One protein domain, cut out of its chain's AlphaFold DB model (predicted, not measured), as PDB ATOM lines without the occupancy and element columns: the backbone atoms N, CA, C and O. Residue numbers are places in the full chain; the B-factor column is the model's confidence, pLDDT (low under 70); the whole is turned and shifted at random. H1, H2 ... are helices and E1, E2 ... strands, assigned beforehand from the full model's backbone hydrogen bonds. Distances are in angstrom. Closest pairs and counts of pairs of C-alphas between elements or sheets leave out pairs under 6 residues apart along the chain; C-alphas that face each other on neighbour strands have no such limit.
ATOM      1  N   LEU A   9      71.196 -39.562  97.404       95.81
ATOM      2  CA  LEU A   9      70.939 -38.308  96.712       95.81
ATOM      3  C   LEU A   9      71.903 -37.207  97.155       95.81
ATOM      4  O   LEU A   9      72.117 -36.970  98.345       95.81
ATOM      5  N   LEU A  10      72.448 -36.517  96.159       96.19
ATOM      6  CA  LEU A  10      73.230 -35.296  96.280       96.19
ATOM      7  C   LEU A  10      72.392 -34.160  95.686       96.19
ATOM      8  O   LEU A  10      72.283 -34.036  94.465       96.19
ATOM      9  N   LEU A  11      71.762 -33.362  96.544       97.38
ATOM     10  CA  LEU A  11      70.819 -32.323  96.140       97.38
ATOM     11  C   LEU A  11      71.537 -30.974  96.018       97.38
ATOM     12  O   LEU A  11      71.995 -30.413  97.015       97.38
ATOM     13  N   LEU A  12      71.612 -30.445  94.797       96.31
ATOM     14  CA  LEU A  12      72.223 -29.156  94.468       96.31
ATOM     15  C   LEU A  12      71.130 -28.154  94.087       96.31
ATOM     16  O   LEU A  12      70.771 -28.005  92.918       96.31
ATOM     17  N   GLY A  13      70.543 -27.510  95.092       95.00
ATOM     18  CA  GLY A  13      69.475 -26.533  94.892       95.00
ATOM     19  C   GLY A  13      69.995 -25.146  94.570       95.00
ATOM     20  O   GLY A  13      71.162 -24.841  94.796       95.00
ATOM     21  N   SER A  14      69.103 -24.278  94.108       92.81
ATOM     22  CA  SER A  14      69.387 -22.860  93.870       92.81
ATOM     23  C   SER A  14      68.349 -21.999  94.577       92.81
ATOM     24  O   SER A  14      67.192 -22.392  94.730       92.81
ATOM     25  N   ARG A  15      68.764 -20.812  95.023       89.06
ATOM     26  CA  ARG A  15      67.852 -19.815  95.597       89.06
ATOM     27  C   ARG A  15      66.850 -19.281  94.572       89.06
ATOM     28  O   ARG A  15      65.734 -18.923  94.935       89.06
ATOM     29  N   GLU A  16      67.278 -19.193  93.322       91.19
ATOM     30  CA  GLU A  16      66.517 -18.676  92.191       91.19
ATOM     31  C   GLU A  16      65.670 -19.767  91.518       91.19
ATOM     32  O   GLU A  16      64.752 -19.444  90.769       91.19
ATOM     33  N   GLY A  17      65.980 -21.042  91.783       93.94
ATOM     34  CA  GLY A  17      65.236 -22.208  91.310       93.94
ATOM     35  C   GLY A  17      64.578 -22.997  92.441       93.94
ATOM     36  O   GLY A  17      63.997 -22.436  93.368       93.94
ATOM     37  N   VAL A  18      64.660 -24.325  92.364       96.75
ATOM     38  CA  VAL A  18      64.211 -25.203  93.448       96.75
ATOM     39  C   VAL A  18      65.303 -25.264  94.516       96.75
ATOM     40  O   VAL A  18      66.424 -25.720  94.272       96.75
ATOM     41  N   SER A  19      64.979 -24.809  95.723       96.81
ATOM     42  CA  SER A  19      65.930 -24.812  96.833       96.81
ATOM     43  C   SER A  19      66.239 -26.233  97.309       96.81
ATOM     44  O   SER A  19      65.421 -27.147  97.193       96.81
ATOM     45  N   GLY A  20      67.414 -26.420  97.913       96.69
ATOM     46  CA  GLY A  20      67.816 -27.710  98.470       96.69
ATOM     47  C   GLY A  20      66.840 -28.203  99.537       96.69
ATOM     48  O   GLY A  20      66.467 -29.369  99.526       96.69
ATOM     49  N   SER A  21      66.344 -27.306 100.391       96.62
ATOM     50  CA  SER A  21      65.360 -27.653 101.423       96.62
ATOM     51  C   SER A  21      63.982 -28.011 100.857       96.62
ATOM     52  O   SER A  21      63.269 -28.813 101.458       96.62
ATOM     53  N   ALA A  22      63.591 -27.445  99.713       97.62
ATOM     54  CA  ALA A  22      62.375 -27.850  99.015       97.62
ATOM     55  C   ALA A  22      62.535 -29.239  98.384       97.62
ATOM     56  O   ALA A  22      61.650 -30.080  98.533       97.62
ATOM     57  N   MET A  23      63.677 -29.504  97.742       97.81
ATOM     58  CA  MET A  23      63.979 -30.826  97.186       97.81
ATOM     59  C   MET A  23      64.064 -31.895  98.275       97.81
ATOM     60  O   MET A  23      63.496 -32.967  98.115       97.81
ATOM     61  N   GLU A  24      64.717 -31.595  99.398       97.50
ATOM     62  CA  GLU A  24      64.836 -32.510 100.535       97.50
ATOM     63  C   GLU A  24      63.460 -32.937 101.053       97.50
ATOM     64  O   GLU A  24      63.195 -34.127 101.194       97.50
ATOM     65  N   LYS A  25      62.550 -31.977 101.248       97.50
ATOM     66  CA  LYS A  25      61.164 -32.267 101.641       97.50
ATOM     67  C   LYS A  25      60.412 -33.064 100.584       97.50
ATOM     68  O   LYS A  25      59.657 -33.961 100.940       97.50
ATOM     69  N   ALA A  26      60.611 -32.738  99.309       97.06
ATOM     70  CA  ALA A  26      59.953 -33.435  98.214       97.06
ATOM     71  C   ALA A  26      60.386 -34.905  98.116       97.06
ATOM     72  O   ALA A  26      59.578 -35.770  97.801       97.06
ATOM     73  N   LEU A  27      61.653 -35.187  98.418       96.12
ATOM     74  CA  LEU A  27      62.257 -36.507  98.254       96.12
ATOM     75  C   LEU A  27      62.264 -37.344  99.545       96.12
ATOM     76  O   LEU A  27      62.581 -38.531  99.487       96.12
ATOM     77  N   ALA A  28      61.883 -36.768 100.689       93.94
ATOM     78  CA  ALA A  28      61.979 -37.403 102.007       93.94
ATOM     79  C   ALA A  28      61.249 -38.754 102.114       93.94
ATOM     80  O   ALA A  28      61.731 -39.665 102.785       93.94
ATOM     81  N   GLU A  29      60.102 -38.903 101.445       91.69
ATOM     82  CA  GLU A  29      59.258 -40.106 101.541       91.69
ATOM     83  C   GLU A  29      59.458 -41.092 100.379       91.69
ATOM     84  O   GLU A  29      58.810 -42.132 100.316       91.69
ATOM     85  N   THR A  30      60.404 -40.812  99.480       92.12
ATOM     86  CA  THR A  30      60.654 -41.626  98.275       92.12
ATOM     87  C   THR A  30      61.477 -42.892  98.549       92.12
ATOM     88  O   THR A  30      61.691 -43.722  97.668       92.12
ATOM     89  N   GLY A  31      61.976 -43.052  99.781       90.50
ATOM     90  CA  GLY A  31      62.863 -44.153 100.165       90.50
ATOM     91  C   GLY A  31      64.295 -44.018  99.632       90.50
ATOM     92  O   GLY A  31      65.061 -44.984  99.684       90.50
ATOM     93  N   ALA A  32      64.659 -42.847  99.109       93.19
ATOM     94  CA  ALA A  32      66.035 -42.483  98.811       93.19
ATOM     95  C   ALA A  32      66.761 -41.979 100.075       93.19
ATOM     96  O   ALA A  32      66.150 -41.392 100.968       93.19
ATOM     97  N   ASP A  33      68.072 -42.201 100.150       94.69
ATOM     98  CA  ASP A  33      68.921 -41.721 101.245       94.69
ATOM     99  C   ASP A  33      69.499 -40.351 100.870       94.69
ATOM    100  O   ASP A  33      70.325 -40.236  99.961       94.69
ATOM    101  N   ILE A  34      69.045 -39.289 101.532       94.69
ATOM    102  CA  ILE A  34      69.512 -37.926 101.262       94.69
ATOM    103  C   ILE A  34      70.873 -37.738 101.940       94.69
ATOM    104  O   ILE A  34      70.971 -37.445 103.129       94.69
ATOM    105  N   PHE A  35      71.941 -37.900 101.160       93.44
ATOM    106  CA  PHE A  35      73.314 -37.866 101.661       93.44
ATOM    107  C   PHE A  35      73.842 -36.439 101.841       93.44
ATOM    108  O   PHE A  35      74.591 -36.151 102.776       93.44
ATOM    109  N   TYR A  36      73.487 -35.539 100.923       95.56
ATOM    110  CA  TYR A  36      73.932 -34.150 100.958       95.56
ATOM    111  C   TYR A  36      72.886 -33.225 100.353       95.56
ATOM    112  O   TYR A  36      72.287 -33.542  99.326       95.56
ATOM    113  N   VAL A  37      72.722 -32.055 100.969       96.69
ATOM    114  CA  VAL A  37      71.826 -31.000 100.503       96.69
ATOM    115  C   VAL A  37      72.554 -29.668 100.557       96.69
ATOM    116  O   VAL A  37      73.092 -29.283 101.598       96.69
ATOM    117  N   ALA A  38      72.530 -28.947  99.443       95.00
ATOM    118  CA  ALA A  38      72.995 -27.575  99.342       95.00
ATOM    119  C   ALA A  38      71.925 -26.697  98.686       95.00
ATOM    120  O   ALA A  38      71.129 -27.152  97.866       95.00
ATOM    121  N   THR A  39      71.900 -25.419  99.063       93.75
ATOM    122  CA  THR A  39      71.189 -24.377  98.312       93.75
ATOM    123  C   THR A  39      72.203 -23.317  97.929       93.75
ATOM    124  O   THR A  39      72.657 -22.552  98.778       93.75
ATOM    125  N   GLU A  40      72.557 -23.302  96.654       86.94
ATOM    126  CA  GLU A  40      73.568 -22.425  96.089       86.94
ATOM    127  C   GLU A  40      72.972 -21.032  95.822       86.94
ATOM    128  O   GLU A  40      71.829 -20.890  95.373       86.94
ATOM    129  N   CYS A  41      73.739 -19.987  96.142       77.69
ATOM    130  CA  CYS A  41      73.346 -18.587  95.968       77.69
ATOM    131  C   CYS A  41      74.197 -17.958  94.863       77.69
ATOM    132  O   CYS A  41      75.367 -17.638  95.081       77.69
ATOM    133  N   MET A  42      73.604 -17.743  93.688       62.00
ATOM    134  CA  MET A  42      74.348 -17.325  92.492       62.00
ATOM    135  C   MET A  42      74.862 -15.877  92.569       62.00
ATOM    136  O   MET A  42      75.830 -15.529  91.904       62.00
ATOM    137  N   GLY A  43      74.269 -15.036  93.423       55.16
ATOM    138  CA  GLY A  43      74.665 -13.630  93.585       55.16
ATOM    139  C   GLY A  43      75.948 -13.378  94.393       55.16
ATOM    140  O   GLY A  43      76.378 -12.230  94.481       55.16
ATOM    141  N   CYS A  44      76.550 -14.401  95.012       52.72
ATOM    142  CA  CYS A  44      77.716 -14.228  95.896       52.72
ATOM    143  C   CYS A  44      79.041 -14.715  95.291       52.72
ATOM    144  O   CYS A  44      80.108 -14.307  95.747       52.72
ATOM    145  N   THR A  45      78.990 -15.549  94.257       50.91
ATOM    146  CA  THR A  45      80.162 -16.055  93.540       50.91
ATOM    147  C   THR A  45      80.274 -15.334  92.208       50.91
ATOM    148  O   THR A  45      79.483 -15.559  91.303       50.91
ATOM    149  N   LEU A  46      81.313 -14.513  92.044       48.88
ATOM    150  CA  LEU A  46      81.702 -13.899  90.762       48.88
ATOM    151  C   LEU A  46      82.106 -14.925  89.680       48.88
ATOM    152  O   LEU A  46      82.645 -14.552  88.643       48.88
ATOM    153  N   ALA A  47      81.894 -16.214  89.928       55.69
ATOM    154  CA  ALA A  47      82.235 -17.293  89.032       55.69
ATOM    155  C   ALA A  47      81.014 -18.190  88.846       55.69
ATOM    156  O   ALA A  47      80.455 -18.702  89.817       55.69
ATOM    157  N   GLU A  48      80.646 -18.394  87.588       73.69
ATOM    158  CA  GLU A  48      79.685 -19.388  87.125       73.69
ATOM    159  C   GLU A  48      80.277 -20.785  87.398       73.69
ATOM    160  O   GLU A  48      80.847 -21.431  86.524       73.69
ATOM    161  N   ARG A  49      80.267 -21.222  88.663       82.50
ATOM    162  CA  ARG A  49      80.825 -22.507  89.106       82.50
ATOM    163  C   ARG A  49      80.003 -23.094  90.247       82.50
ATOM    164  O   ARG A  49      79.347 -22.366  90.989       82.50
ATOM    165  N   LEU A  50      80.088 -24.410  90.420       88.88
ATOM    166  CA  LEU A  50      79.598 -25.075  91.627       88.88
ATOM    167  C   LEU A  50      80.490 -24.715  92.825       88.88
ATOM    168  O   LEU A  50      81.717 -24.675  92.675       88.88
ATOM    169  N   ASP A  51      79.904 -24.489  94.003       88.81
ATOM    170  CA  ASP A  51      80.659 -24.128  95.206       88.81
ATOM    171  C   ASP A  51      81.745 -25.176  95.538       88.81
ATOM    172  O   ASP A  51      81.479 -26.386  95.495       88.81
ATOM    173  N   PRO A  52      82.982 -24.759  95.877       88.56
ATOM    174  CA  PRO A  52      84.053 -25.687  96.232       88.56
ATOM    175  C   PRO A  52      83.708 -26.631  97.391       88.56
ATOM    176  O   PRO A  52      84.176 -27.769  97.414       88.56
ATOM    177  N   THR A  53      82.880 -26.212  98.350       90.44
ATOM    178  CA  THR A  53      82.431 -27.079  99.449       90.44
ATOM    179  C   THR A  53      81.585 -28.222  98.909       90.44
ATOM    180  O   THR A  53      81.856 -29.378  99.239       90.44
ATOM    181  N   SER A  54      80.625 -27.920  98.034       92.12
ATOM    182  CA  SER A  54      79.790 -28.916  97.357       92.12
ATOM    183  C   SER A  54      80.641 -29.856  96.502       92.12
ATOM    184  O   SER A  54      80.545 -31.074  96.647       92.12
ATOM    185  N   GLN A  55      81.576 -29.319  95.707       92.38
ATOM    186  CA  GLN A  55      82.533 -30.132  94.943       92.38
ATOM    187  C   GLN A  55      83.325 -31.098  95.838       92.38
ATOM    188  O   GLN A  55      83.445 -32.284  95.527       92.38
ATOM    189  N   LYS A  56      83.848 -30.605  96.969       92.81
ATOM    190  CA  LYS A  56      84.598 -31.424  97.925       92.81
ATOM    191  C   LYS A  56      83.728 -32.528  98.521       92.81
ATOM    192  O   LYS A  56      84.175 -33.663  98.589       92.81
ATOM    193  N   ARG A  57      82.488 -32.224  98.918       93.38
ATOM    194  CA  ARG A  57      81.560 -33.227  99.469       93.38
ATOM    195  C   ARG A  57      81.259 -34.341  98.475       93.38
ATOM    196  O   ARG A  57      81.252 -35.504  98.866       93.38
ATOM    197  N   ILE A  58      81.064 -33.990  97.208       93.06
ATOM    198  CA  ILE A  58      80.835 -34.959  96.132       93.06
ATOM    199  C   ILE A  58      82.078 -35.831  95.926       93.06
ATOM    200  O   ILE A  58      81.962 -37.055  95.872       93.06
ATOM    201  N   ARG A  59      83.269 -35.220  95.866       91.88
ATOM    202  CA  ARG A  59      84.528 -35.963  95.737       91.88
ATOM    203  C   ARG A  59      84.729 -36.933  96.899       91.88
ATOM    204  O   ARG A  59      84.946 -38.114  96.661       91.88
ATOM    205  N   ASP A  60      84.610 -36.443  98.132       93.12
ATOM    206  CA  ASP A  60      84.831 -37.239  99.339       93.12
ATOM    207  C   ASP A  60      83.843 -38.429  99.400       93.12
ATOM    208  O   ASP A  60      84.228 -39.520  99.811       93.12
ATOM    209  N   ALA A  61      82.595 -38.263  98.936       91.19
ATOM    210  CA  ALA A  61      81.624 -39.359  98.844       91.19
ATOM    211  C   ALA A  61      82.073 -40.459  97.865       91.19
ATOM    212  O   ALA A  61      81.996 -41.646  98.185       91.19
ATOM    213  N   VAL A  62      82.576 -40.078  96.688       89.81
ATOM    214  CA  VAL A  62      83.082 -41.050  95.705       89.81
ATOM    215  C   VAL A  62      84.360 -41.728  96.205       89.81
ATOM    216  O   VAL A  62      84.481 -42.947  96.095       89.81
ATOM    217  N   GLU A  63      85.292 -40.979  96.798       89.69
ATOM    218  CA  GLU A  63      86.541 -41.521  97.362       89.69
ATOM    219  C   GLU A  63      86.291 -42.500  98.516       89.69
ATOM    220  O   GLU A  63      87.013 -43.484  98.666       89.69
ATOM    221  N   GLN A  64      85.237 -42.272  99.304       89.75
ATOM    222  CA  GLN A  64      84.799 -43.184 100.365       89.75
ATOM    223  C   GLN A  64      84.048 -44.419  99.839       89.75
ATOM    224  O   GLN A  64      83.622 -45.253 100.638       89.75
ATOM    225  N   GLY A  65      83.884 -44.560  98.519       84.69
ATOM    226  CA  GLY A  65      83.219 -45.707  97.906       84.69
ATOM    227  C   GLY A  65      81.707 -45.716  98.121       84.69
ATOM    228  O   GLY A  65      81.105 -46.786  98.198       84.69
ATOM    229  N   VAL A  66      81.079 -44.544  98.254       85.69
ATOM    230  CA  VAL A  66      79.623 -44.459  98.376       85.69
ATOM    231  C   VAL A  66      78.979 -44.909  97.062       85.69
ATOM    232  O   VAL A  66      79.087 -44.248  96.031       85.69
ATOM    233  N   GLU A  67      78.305 -46.055  97.102       85.44
ATOM    234  CA  GLU A  67      77.598 -46.611  95.950       85.44
ATOM    235  C   GLU A  67      76.244 -45.921  95.721       85.44
ATOM    236  O   GLU A  67      75.672 -45.307  96.624       85.44
ATOM    237  N   ASN A  68      75.699 -46.069  94.509       89.31
ATOM    238  CA  ASN A  68      74.360 -45.593  94.138       89.31
ATOM    239  C   ASN A  68      74.142 -44.076  94.282       89.31
ATOM    240  O   ASN A  68      73.013 -43.638  94.508       89.31
ATOM    241  N   LEU A  69      75.200 -43.276  94.125       93.31
ATOM    242  CA  LEU A  69      75.117 -41.816  94.114       93.31
ATOM    243  C   LEU A  69      74.329 -41.298  92.904       93.31
ATOM    244  O   LEU A  69      74.572 -41.715  91.771       93.31
ATOM    245  N   LEU A  70      73.433 -40.344  93.155       94.88
ATOM    246  CA  LEU A  70      72.633 -39.635  92.160       94.88
ATOM    247  C   LEU A  70      72.618 -38.140  92.480       94.88
ATOM    248  O   LEU A  70      72.277 -37.746  93.593       94.88
ATOM    249  N   VAL A  71      72.969 -37.308  91.500       96.44
ATOM    250  CA  VAL A  71      72.933 -35.848  91.638       96.44
ATOM    251  C   VAL A  71      71.609 -35.309  91.102       96.44
ATOM    252  O   VAL A  71      71.239 -35.604  89.965       96.44
ATOM    253  N   ILE A  72      70.922 -34.489  91.899       97.50
ATOM    254  CA  ILE A  72      69.705 -33.776  91.487       97.50
ATOM    255  C   ILE A  72      69.953 -32.272  91.585       97.50
ATOM    256  O   ILE A  72      70.343 -31.767  92.638       97.50
ATOM    257  N   ILE A  73      69.733 -31.565  90.479       97.06
ATOM    258  CA  ILE A  73      69.970 -30.129  90.342       97.06
ATOM    259  C   ILE A  73      68.631 -29.380  90.335       97.06
ATOM    260  O   ILE A  73      67.709 -29.754  89.611       97.06
ATOM    261  N   GLY A  74      68.540 -28.303  91.118       96.56
ATOM    262  CA  GLY A  74      67.369 -27.425  91.219       96.56
ATOM    263  C   GLY A  74      67.621 -26.002  90.713       96.56
ATOM    264  O   GLY A  74      67.138 -25.047  91.314       96.56
ATOM    265  N   THR A  75      68.426 -25.820  89.669       95.38
ATOM    266  CA  THR A  75      68.812 -24.503  89.132       95.38
ATOM    267  C   THR A  75      67.713 -23.877  88.270       95.38
ATOM    268  O   THR A  75      66.840 -24.558  87.746       95.38
ATOM    269  N   ALA A  76      67.741 -22.552  88.127       94.31
ATOM    270  CA  ALA A  76      66.762 -21.806  87.326       94.31
ATOM    271  C   ALA A  76      67.269 -21.384  85.941       94.31
ATOM    272  O   ALA A  76      66.476 -20.984  85.093       94.31
ATOM    273  N   ASP A  77      68.581 -21.456  85.715       93.00
ATOM    274  CA  ASP A  77      69.240 -20.974  84.504       93.00
ATOM    275  C   ASP A  77      69.946 -22.120  83.773       93.00
ATOM    276  O   ASP A  77      70.634 -22.934  84.388       93.00
ATOM    277  N   THR A  78      69.789 -22.185  82.451       94.44
ATOM    278  CA  THR A  78      70.304 -23.300  81.643       94.44
ATOM    279  C   THR A  78      71.829 -23.341  81.567       94.44
ATOM    280  O   THR A  78      72.393 -24.436  81.510       94.44
ATOM    281  N   VAL A  79      72.509 -22.193  81.603       91.69
ATOM    282  CA  VAL A  79      73.976 -22.124  81.620       91.69
ATOM    283  C   VAL A  79      74.489 -22.698  82.936       91.69
ATOM    284  O   VAL A  79      75.354 -23.574  82.928       91.69
ATOM    285  N   ILE A  80      73.887 -22.299  84.057       90.88
ATOM    286  CA  ILE A  80      74.273 -22.801  85.381       90.88
ATOM    287  C   ILE A  80      73.965 -24.292  85.534       90.88
ATOM    288  O   ILE A  80      74.820 -25.049  86.000       90.88
ATOM    289  N   THR A  81      72.797 -24.742  85.068       94.50
ATOM    290  CA  THR A  81      72.438 -26.167  85.024       94.50
ATOM    291  C   THR A  81      73.509 -26.985  84.307       94.50
ATOM    292  O   THR A  81      73.949 -28.017  84.818       94.50
ATOM    293  N   ARG A  82      73.968 -26.512  83.137       93.69
ATOM    294  CA  ARG A  82      75.032 -27.183  82.382       93.69
ATOM    295  C   ARG A  82      76.338 -27.217  83.155       93.69
ATOM    296  O   ARG A  82      76.928 -28.283  83.247       93.69
ATOM    297  N   ILE A  83      76.755 -26.104  83.751       92.00
ATOM    298  CA  ILE A  83      78.007 -26.030  84.517       92.00
ATOM    299  C   ILE A  83      77.989 -27.002  85.698       92.00
ATOM    300  O   ILE A  83      78.981 -27.689  85.950       92.00
ATOM    301  N   TYR A  84      76.872 -27.099  86.419       93.25
ATOM    302  CA  TYR A  84      76.752 -28.019  87.551       93.25
ATOM    303  C   TYR A  84      76.778 -29.471  87.073       93.25
ATOM    304  O   TYR A  84      77.530 -30.280  87.618       93.25
ATOM    305  N   ALA A  85      76.025 -29.783  86.014       94.88
ATOM    306  CA  ALA A  85      76.013 -31.109  85.412       94.88
ATOM    307  C   ALA A  85      77.397 -31.514  84.878       94.88
ATOM    308  O   ALA A  85      77.848 -32.632  85.127       94.88
ATOM    309  N   GLU A  86      78.101 -30.613  84.192       93.44
ATOM    310  CA  GLU A  86      79.463 -30.824  83.689       93.44
ATOM    311  C   GLU A  86      80.444 -31.021  84.848       93.44
ATOM    312  O   GLU A  86      81.242 -31.952  84.821       93.44
ATOM    313  N   THR A  87      80.326 -30.236  85.922       92.69
ATOM    314  CA  THR A  87      81.220 -30.343  87.085       92.69
ATOM    315  C   THR A  87      81.156 -31.723  87.744       92.69
ATOM    316  O   THR A  87      82.191 -32.279  88.104       92.69
ATOM    317  N   VAL A  88      79.962 -32.304  87.893       93.31
ATOM    318  CA  VAL A  88      79.791 -33.614  88.555       93.31
ATOM    319  C   VAL A  88      80.007 -34.809  87.623       93.31
ATOM    320  O   VAL A  88      80.182 -35.937  88.089       93.31
ATOM    321  N   THR A  89      80.007 -34.586  86.306       93.25
ATOM    322  CA  THR A  89      80.239 -35.635  85.302       93.25
ATOM    323  C   THR A  89      81.679 -35.624  84.795       93.25
ATOM    324  O   THR A  89      82.383 -36.627  84.913       93.25
ATOM    325  N   CYS A  90      82.142 -34.485  84.293       91.38
ATOM    326  CA  CYS A  90      83.439 -34.293  83.647       91.38
ATOM    327  C   CYS A  90      84.513 -33.710  84.574       91.38
ATOM    328  O   CYS A  90      85.698 -33.816  84.260       91.38
ATOM    329  N   GLY A  91      84.112 -33.119  85.698       89.31
ATOM    330  CA  GLY A  91      84.996 -32.365  86.585       89.31
ATOM    331  C   GLY A  91      84.871 -30.855  86.384       89.31
ATOM    332  O   GLY A  91      84.310 -30.375  85.399       89.31
ATOM    333  N   ALA A  92      85.374 -30.089  87.352       84.81
ATOM    334  CA  ALA A  92      85.319 -28.630  87.312       84.81
ATOM    335  C   ALA A  92      86.282 -28.064  86.244       84.81
ATOM    336  O   ALA A  92      87.402 -28.565  86.123       84.81
ATOM    337  N   PRO A  93      85.901 -26.995  85.516       73.31
ATOM    338  CA  PRO A  93      86.751 -26.387  84.487       73.31
ATOM    339  C   PRO A  93      87.898 -25.527  85.049       73.31
ATOM    340  O   PRO A  93      88.834 -25.205  84.326       73.31
ATOM    341  N   ASP A  94      87.827 -25.128  86.321       71.62
ATOM    342  CA  ASP A  94      88.786 -24.226  86.970       71.62
ATOM    343  C   ASP A  94      89.867 -25.003  87.738       71.62
ATOM    344  O   ASP A  94      89.522 -25.821  88.591       71.62
ATOM    345  N   GLU A  95      91.146 -24.678  87.500       66.12
ATOM    346  CA  GLU A  95      92.358 -25.318  88.055       66.12
ATOM    347  C   GLU A  95      92.491 -25.295  89.589       66.12
ATOM    348  O   GLU A  95      93.435 -25.850  90.149       66.12
ATOM    349  N   THR A  96      91.551 -24.659  90.288       71.81
ATOM    350  CA  THR A  96      91.551 -24.518  91.752       71.81
ATOM    351  C   THR A  96      90.418 -25.274  92.457       71.81
ATOM    352  O   THR A  96      90.384 -25.337  93.689       71.81
ATOM    353  N   GLY A  97      89.477 -25.852  91.701       74.62
ATOM    354  CA  GLY A  97      88.311 -26.550  92.245       74.62
ATOM    355  C   GLY A  97      88.631 -27.955  92.783       74.62
ATOM    356  O   GLY A  97      89.434 -28.668  92.186       74.62
ATOM    357  N   PRO A  98      87.975 -28.426  93.862       87.38
ATOM    358  CA  PRO A  98      88.135 -29.793  94.366       87.38
ATOM    359  C   PRO A  98      87.869 -30.905  93.344       87.38
ATOM    360  O   PRO A  98      88.398 -32.000  93.531       87.38
ATOM    361  N   LEU A  99      87.077 -30.636  92.298       88.31
ATOM    362  CA  LEU A  99      86.809 -31.559  91.188       88.31
ATOM    363  C   LEU A  99      87.583 -31.226  89.902       88.31
ATOM    364  O   LEU A  99      87.257 -31.759  88.842       88.31
ATOM    365  N   TYR A 100      88.586 -30.348  89.954       87.88
ATOM    366  CA  TYR A 100      89.373 -30.007  88.771       87.88
ATOM    367  C   TYR A 100      90.074 -31.235  88.183       87.88
ATOM    368  O   TYR A 100      90.810 -31.933  88.878       87.88
ATOM    369  N   GLY A 101      89.827 -31.502  86.898       82.88
ATOM    370  CA  GLY A 101      90.394 -32.652  86.187       82.88
ATOM    371  C   GLY A 101      89.882 -34.021  86.660       82.88
ATOM    372  O   GLY A 101      90.406 -35.045  86.219       82.88
ATOM    373  N   ILE A 102      88.873 -34.070  87.540       87.38
ATOM    374  CA  ILE A 102      88.320 -35.315  88.085       87.38
ATOM    375  C   ILE A 102      86.957 -35.599  87.445       87.38
ATOM    376  O   ILE A 102      85.923 -35.102  87.887       87.38
ATOM    377  N   ALA A 103      86.950 -36.465  86.434       89.06
ATOM    378  CA  ALA A 103      85.724 -36.945  85.801       89.06
ATOM    379  C   ALA A 103      85.095 -38.096  86.606       89.06
ATOM    380  O   ALA A 103      85.468 -39.266  86.455       89.06
ATOM    381  N   LEU A 104      84.127 -37.765  87.467       89.00
ATOM    382  CA  LEU A 104      83.408 -38.750  88.283       89.00
ATOM    383  C   LEU A 104      82.362 -39.539  87.476       89.00
ATOM    384  O   LEU A 104      82.092 -40.700  87.782       89.00
ATOM    385  N   GLY A 105      81.791 -38.929  86.433       91.31
ATOM    386  CA  GLY A 105      80.769 -39.537  85.582       91.31
ATOM    387  C   GLY A 105      79.463 -39.852  86.313       91.31
ATOM    388  O   GLY A 105      78.800 -40.831  85.963       91.31
ATOM    389  N   LEU A 106      79.110 -39.074  87.344       93.38
ATOM    390  CA  LEU A 106      77.909 -39.316  88.146       93.38
ATOM    391  C   LEU A 106      76.628 -39.147  87.309       93.38
ATOM    392  O   LEU A 106      76.582 -38.290  86.422       93.38
ATOM    393  N   PRO A 107      75.566 -39.934  87.566       94.06
ATOM    394  CA  PRO A 107      74.253 -39.651  87.002       94.06
ATOM    395  C   PRO A 107      73.737 -38.319  87.553       94.06
ATOM    396  O   PRO A 107      73.790 -38.071  88.760       94.06
ATOM    397  N   VAL A 108      73.231 -37.470  86.658       95.88
ATOM    398  CA  VAL A 108      72.744 -36.130  86.993       95.88
ATOM    399  C   VAL A 108      71.381 -35.859  86.366       95.88
ATOM    400  O   VAL A 108      71.175 -36.124  85.180       95.88
ATOM    401  N   TYR A 109      70.442 -35.369  87.172       97.50
ATOM    402  CA  TYR A 109      69.061 -35.090  86.781       97.50
ATOM    403  C   TYR A 109      68.640 -33.705  87.249       97.50
ATOM    404  O   TYR A 109      69.137 -33.203  88.256       97.50
ATOM    405  N   HIS A 110      67.717 -33.086  86.521       97.88
ATOM    406  CA  HIS A 110      67.055 -31.887  87.015       97.88
ATOM    407  C   HIS A 110      65.876 -32.281  87.910       97.88
ATOM    408  O   HIS A 110      65.190 -33.261  87.629       97.88
ATOM    409  N   MET A 111      65.590 -31.494  88.949       97.56
ATOM    410  CA  MET A 111      64.461 -31.745  89.851       97.56
ATOM    411  C   MET A 111      63.124 -31.814  89.102       97.56
ATOM    412  O   MET A 111      62.242 -32.569  89.483       97.56
ATOM    413  N   LEU A 112      62.994 -31.039  88.021       97.56
ATOM    414  CA  LEU A 112      61.794 -30.977  87.177       97.56
ATOM    415  C   LEU A 112      61.678 -32.124  86.161       97.56
ATOM    416  O   LEU A 112      60.754 -32.110  85.352       97.56
ATOM    417  N   GLU A 113      62.603 -33.086  86.148       96.69
ATOM    418  CA  GLU A 113      62.461 -34.254  85.278       96.69
ATOM    419  C   GLU A 113      61.267 -35.115  85.689       96.69
ATOM    420  O   GLU A 113      61.013 -35.354  86.871       96.69
ATOM    421  N   GLU A 114      60.544 -35.609  84.687       94.50
ATOM    422  CA  GLU A 114      59.327 -36.392  84.881       94.50
ATOM    423  C   GLU A 114      59.624 -37.703  85.625       94.50
ATOM    424  O   GLU A 114      58.858 -38.120  86.487       94.50
ATOM    425  N   GLU A 115      60.789 -38.302  85.363       93.31
ATOM    426  CA  GLU A 115      61.289 -39.492  86.053       93.31
ATOM    427  C   GLU A 115      61.502 -39.266  87.561       93.31
ATOM    428  O   GLU A 115      61.418 -40.214  88.333       93.31
ATOM    429  N   ILE A 116      61.772 -38.027  87.990       95.00
ATOM    430  CA  ILE A 116      61.885 -37.662  89.411       95.00
ATOM    431  C   ILE A 116      60.503 -37.335  89.977       95.00
ATOM    432  O   ILE A 116      60.146 -37.789  91.062       95.00
ATOM    433  N   LYS A 117      59.704 -36.574  89.224       95.25
ATOM    434  CA  LYS A 117      58.356 -36.164  89.621       95.25
ATOM    435  C   LYS A 117      57.432 -37.349  89.899       95.25
ATOM    436  O   LYS A 117      56.680 -37.306  90.867       95.25
ATOM    437  N   GLN A 118      57.494 -38.398  89.080       94.69
ATOM    438  CA  GLN A 118      56.644 -39.588  89.218       94.69
ATOM    439  C   GLN A 118      56.908 -40.393  90.495       94.69
ATOM    440  O   GLN A 118      56.041 -41.151  90.922       94.69
ATOM    441  N   GLU A 119      58.073 -40.212  91.115       93.69
ATOM    442  CA  GLU A 119      58.447 -40.888  92.358       93.69
ATOM    443  C   GLU A 119      57.988 -40.107  93.606       93.69
ATOM    444  O   GLU A 119      58.110 -40.609  94.722       93.69
ATOM    445  N   ILE A 120      57.469 -38.885  93.438       95.38
ATOM    446  CA  ILE A 120      57.080 -37.981  94.526       95.38
ATOM    447  C   ILE A 120      55.554 -37.904  94.613       95.38
ATOM    448  O   ILE A 120      54.863 -37.773  93.601       95.38
ATOM    449  N   ASP A 121      55.013 -37.940  95.836       96.69
ATOM    450  CA  ASP A 121      53.579 -37.749  96.057       96.69
ATOM    451  C   ASP A 121      53.109 -36.409  95.443       96.69
ATOM    452  O   ASP A 121      53.717 -35.365  95.705       96.69
ATOM    453  N   PRO A 122      52.024 -36.384  94.643       97.12
ATOM    454  CA  PRO A 122      51.585 -35.169  93.958       97.12
ATOM    455  C   PRO A 122      51.273 -33.987  94.886       97.12
ATOM    456  O   PRO A 122      51.478 -32.834  94.500       97.12
ATOM    457  N   VAL A 123      50.785 -34.246  96.103       97.94
ATOM    458  CA  VAL A 123      50.506 -33.203  97.103       97.94
ATOM    459  C   VAL A 123      51.816 -32.628  97.628       97.94
ATOM    460  O   VAL A 123      51.955 -31.408  97.731       97.94
ATOM    461  N   VAL A 124      52.795 -33.488  97.909       97.69
ATOM    462  CA  VAL A 124      54.136 -33.073  98.342       97.69
ATOM    463  C   VAL A 124      54.852 -32.293  97.233       97.69
ATOM    464  O   VAL A 124      55.465 -31.256  97.513       97.69
ATOM    465  N   TRP A 125      54.742 -32.739  95.977       97.81
ATOM    466  CA  TRP A 125      55.288 -32.034  94.818       97.81
ATOM    467  C   TRP A 125      54.707 -30.628  94.696       97.81
ATOM    468  O   TRP A 125      55.455 -29.653  94.623       97.81
ATOM    469  N   GLU A 126      53.380 -30.505  94.722       97.81
ATOM    470  CA  GLU A 126      52.709 -29.211  94.608       97.81
ATOM    471  C   GLU A 126      53.156 -28.244  95.713       97.81
ATOM    472  O   GLU A 126      53.441 -27.078  95.437       97.81
ATOM    473  N   GLN A 127      53.281 -28.737  96.948       97.69
ATOM    474  CA  GLN A 127      53.673 -27.933  98.108       97.69
ATOM    475  C   GLN A 127      55.120 -27.432  98.057       97.69
ATOM    476  O   GLN A 127      55.398 -26.342  98.559       97.69
ATOM    477  N   ASN A 128      56.045 -28.218  97.498       97.75
ATOM    478  CA  ASN A 128      57.481 -27.930  97.594       97.75
ATOM    479  C   ASN A 128      58.107 -27.481  96.264       97.75
ATOM    480  O   ASN A 128      59.023 -26.664  96.269       97.75
ATOM    481  N   VAL A 129      57.618 -27.980  95.126       97.75
ATOM    482  CA  VAL A 129      58.223 -27.783  93.794       97.75
ATOM    483  C   VAL A 129      57.261 -27.098  92.820       97.75
ATOM    484  O   VAL A 129      57.705 -26.370  91.931       97.75
ATOM    485  N   GLY A 130      55.947 -27.263  93.004       97.00
ATOM    486  CA  GLY A 130      54.923 -26.854  92.035       97.00
ATOM    487  C   GLY A 130      54.938 -25.372  91.651       97.00
ATOM    488  O   GLY A 130      54.618 -25.023  90.514       97.00
ATOM    489  N   MET A 131      55.328 -24.462  92.551       95.69
ATOM    490  CA  MET A 131      55.486 -23.048  92.180       95.69
ATOM    491  C   MET A 131      56.640 -22.860  91.187       95.69
ATOM    492  O   MET A 131      56.470 -22.182  90.177       95.69
ATOM    493  N   MET A 132      57.796 -23.470  91.455       96.06
ATOM    494  CA  MET A 132      58.976 -23.347  90.596       96.06
ATOM    495  C   MET A 132      58.778 -24.059  89.260       96.06
ATOM    496  O   MET A 132      59.153 -23.509  88.233       96.06
ATOM    497  N   GLU A 133      58.106 -25.211  89.242       96.88
ATOM    498  CA  GLU A 133      57.746 -25.910  88.000       96.88
ATOM    499  C   GLU A 133      57.007 -25.006  86.999       96.88
ATOM    500  O   GLU A 133      57.226 -25.105  85.796       96.88
ATOM    501  N   ARG A 134      56.145 -24.104  87.486       96.12
ATOM    502  CA  ARG A 134      55.364 -23.192  86.633       96.12
ATOM    503  C   ARG A 134      56.124 -21.937  86.216       96.12
ATOM    504  O   ARG A 134      55.755 -21.309  85.227       96.12
ATOM    505  N   VAL A 135      57.106 -21.526  87.015       96.19
ATOM    506  CA  VAL A 135      57.866 -20.285  86.809       96.19
ATOM    507  C   VAL A 135      59.078 -20.523  85.916       96.19
ATOM    508  O   VAL A 135      59.436 -19.656  85.122       96.19
ATOM    509  N   LEU A 136      59.717 -21.681  86.057       96.31
ATOM    510  CA  LEU A 136      60.943 -22.018  85.351       96.31
ATOM    511  C   LEU A 136      60.656 -22.576  83.954       96.31
ATOM    512  O   LEU A 136      59.639 -23.227  83.718       96.31
ATOM    513  N   ASP A 137      61.611 -22.399  83.039       97.25
ATOM    514  CA  ASP A 137      61.620 -23.108  81.757       97.25
ATOM    515  C   ASP A 137      62.084 -24.558  81.970       97.25
ATOM    516  O   ASP A 137      63.222 -24.942  81.680       97.25
ATOM    517  N   GLY A 138      61.191 -25.366  82.549       97.12
ATOM    518  CA  GLY A 138      61.423 -26.785  82.815       97.12
ATOM    519  C   GLY A 138      61.956 -27.544  81.594       97.12
ATOM    520  O   GLY A 138      62.997 -28.192  81.717       97.12
ATOM    521  N   PRO A 139      61.327 -27.443  80.404       97.81
ATOM    522  CA  PRO A 139      61.812 -28.110  79.197       97.81
ATOM    523  C   PRO A 139      63.266 -27.778  78.845       97.81
ATOM    524  O   PRO A 139      64.036 -28.693  78.540       97.81
ATOM    525  N   ALA A 140      63.671 -26.506  78.918       97.94
ATOM    526  CA  ALA A 140      65.046 -26.117  78.613       97.94
ATOM    527  C   ALA A 140      66.050 -26.630  79.663       97.94
ATOM    528  O   ALA A 140      67.125 -27.118  79.302       97.94
ATOM    529  N   LEU A 141      65.694 -26.586  80.952       97.94
ATOM    530  CA  LEU A 141      66.534 -27.083  82.055       97.94
ATOM    531  C   LEU A 141      66.736 -28.605  81.992       97.94
ATOM    532  O   LEU A 141      67.852 -29.110  82.165       97.94
ATOM    533  N   ILE A 142      65.665 -29.338  81.684       97.88
ATOM    534  CA  ILE A 142      65.694 -30.791  81.483       97.88
ATOM    535  C   ILE A 142      66.558 -31.133  80.270       97.88
ATOM    536  O   ILE A 142      67.419 -32.007  80.359       97.88
ATOM    537  N   ALA A 143      66.375 -30.431  79.147       97.94
ATOM    538  CA  ALA A 143      67.168 -30.656  77.942       97.94
ATOM    539  C   ALA A 143      68.667 -30.414  78.189       97.94
ATOM    540  O   ALA A 143      69.494 -31.236  77.789       97.94
ATOM    541  N   ALA A 144      69.008 -29.335  78.900       96.62
ATOM    542  CA  ALA A 144      70.377 -29.016  79.290       96.62
ATOM    543  C   ALA A 144      71.014 -30.135  80.128       96.62
ATOM    544  O   ALA A 144      72.105 -30.607  79.805       96.62
ATOM    545  N   THR A 145      70.315 -30.603  81.165       96.25
ATOM    546  CA  THR A 145      70.824 -31.669  82.044       96.25
ATOM    547  C   THR A 145      70.942 -32.999  81.306       96.25
ATOM    548  O   THR A 145      71.968 -33.676  81.386       96.25
ATOM    549  N   ARG A 146      69.917 -33.358  80.526       96.12
ATOM    550  CA  ARG A 146      69.864 -34.610  79.766       96.12
ATOM    551  C   ARG A 146      70.971 -34.693  78.717       96.12
ATOM    552  O   ARG A 146      71.560 -35.761  78.571       96.12
ATOM    553  N   ALA A 147      71.283 -33.592  78.029       96.62
ATOM    554  CA  ALA A 147      72.376 -33.547  77.060       96.62
ATOM    555  C   ALA A 147      73.730 -33.885  77.711       96.62
ATOM    556  O   ALA A 147      74.481 -34.704  77.184       96.62
ATOM    557  N   ILE A 148      74.012 -33.317  78.889       96.00
ATOM    558  CA  ILE A 148      75.242 -33.611  79.637       96.00
ATOM    559  C   ILE A 148      75.237 -35.041  80.177       96.00
ATOM    560  O   ILE A 148      76.237 -35.744  80.028       96.00
ATOM    561  N   ARG A 149      74.114 -35.496  80.749       95.00
ATOM    562  CA  ARG A 149      73.965 -36.868  81.253       95.00
ATOM    563  C   ARG A 149      74.248 -37.902  80.164       95.00
ATOM    564  O   ARG A 149      75.023 -38.823  80.389       95.00
ATOM    565  N   GLN A 150      73.648 -37.747  78.985       94.00
ATOM    566  CA  GLN A 150      73.820 -38.686  77.869       94.00
ATOM    567  C   GLN A 150      75.253 -38.721  77.335       94.00
ATOM    568  O   GLN A 150      75.711 -39.772  76.895       94.00
ATOM    569  N   ALA A 151      75.947 -37.583  77.360       92.69
ATOM    570  CA  ALA A 151      77.317 -37.497  76.878       92.69
ATOM    571  C   ALA A 151      78.344 -38.024  77.895       92.69
ATOM    572  O   ALA A 151      79.351 -38.598  77.484       92.69
ATOM    573  N   ASN A 152      78.111 -37.824  79.200       92.25
ATOM    574  CA  ASN A 152      79.191 -37.886  80.191       92.25
ATOM    575  C   ASN A 152      78.907 -38.747  81.434       92.25
ATOM    576  O   ASN A 152      79.847 -39.091  82.156       92.25
ATOM    577  N   SER A 153      77.653 -39.106  81.727       87.56
ATOM    578  CA  SER A 153      77.361 -39.985  82.866       87.56
ATOM    579  C   SER A 153      77.694 -41.438  82.523       87.56
ATOM    580  O   SER A 153      77.335 -41.946  81.462       87.56
TER     581      SER A 153
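AT A GLANCE: This is residues 9 to 153 of the 157 residues of the protein "Glycine/sarcosine/betaine reductase complex selenoprotein A" of Candidatus Fermentibacteria bacterium (UniProt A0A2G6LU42). A small, twisted sheet of four parallel strands forms the core, with H1 packed over one face and H2 and H3 over the other, while H7 runs beside the edge strand E4 and packs on H3. The short helices H5 and H6 lie off the sheet at one end of the longest axis, H5 packing on H1, and the long link of residues 90 to 107 reaches the other end. The printed part has 145 residues with seven named helices and four named strands, in the order E1 H1 E2 H2 E3 H3 E4 H4 H5 H6 H7; the sheet's order is E2 E1 E3 E4, and the class is mixed, helices and strands. The whole is compact, with a radius of gyration of the C-alphas of 14.0 A and spans of 43 by 32 by 28 A.

IN THESE COORDINATES: E1, residues 9 to 14, begins at C-alpha 9 (70.939, -38.308, 96.712). H1 is residues 20 to 27, E2 residues 33 to 40, 20.5 A long, and H2 residues 52 to 63, 16.1 A. E3 is residues 69 to 74, 16.6 A, H3 residues 78 to 89, 16.3 A, and E4 residues 108 to 110. H4, residues 114 to 117, H5, residues 122 to 128, and H6, residues 130 to 135, are short. H7, residues 138 to 152, 21.1 A, ends at C-alpha 152 (79.191, -37.886, 80.191).

HOW THE PARTS SIT: E1 and E2 are parallel at 18 degrees, with N 11 and O 36 2.8 A apart, within hydrogen-bond range. E1 and E3 are parallel at 16 degrees, with N 12 and O 72 at 2.8 A, and E3 and E4 at 29 degrees, with N 73 and O 109 at 2.8 A. E1, H1, E2 and E3, H3, E4 are strand-helix-strand units, two parallel neighbour strands with a helix between; E2, H2, E3 is a split one, with E1 between its strands. The three crossovers are right-handed. The sheet makes three layers, helices on both faces: H1 is over E1 at a height of 7.9 A, and H2, H3 and H7 are on the opposite face. H7 touches H3 at a shallow tilt of 28 degrees, the same way, closest at the C-alphas of Thr 78 and Leu 141, 5.4 A. H1 touches H5 at 11 degrees, a shallow tilt, opposite ways, closest at the C-alphas of Ala 22 and Asn 128, 5.1 A. H4 is close to H5 but not clearly touching, with the C-alphas of Lys 117 and Trp 125 7.3 A apart, and H6 is near H5. Every O i to N i+4 pair is within hydrogen-bond range in H1, H2, H3, H5 and H7; in H6 it is 1 of 2, and H4 is too short for such a pair.

THE WHOLE: The two C-alphas farthest apart, those of Glu 95 and Val 123, are 43.5 A apart. The printed part has no cut; the long links are E2 to H2 and H3 to E4. Mean pLDDT of the printed part is 91.1, with residues 42 to 47 and residue 95 under 70.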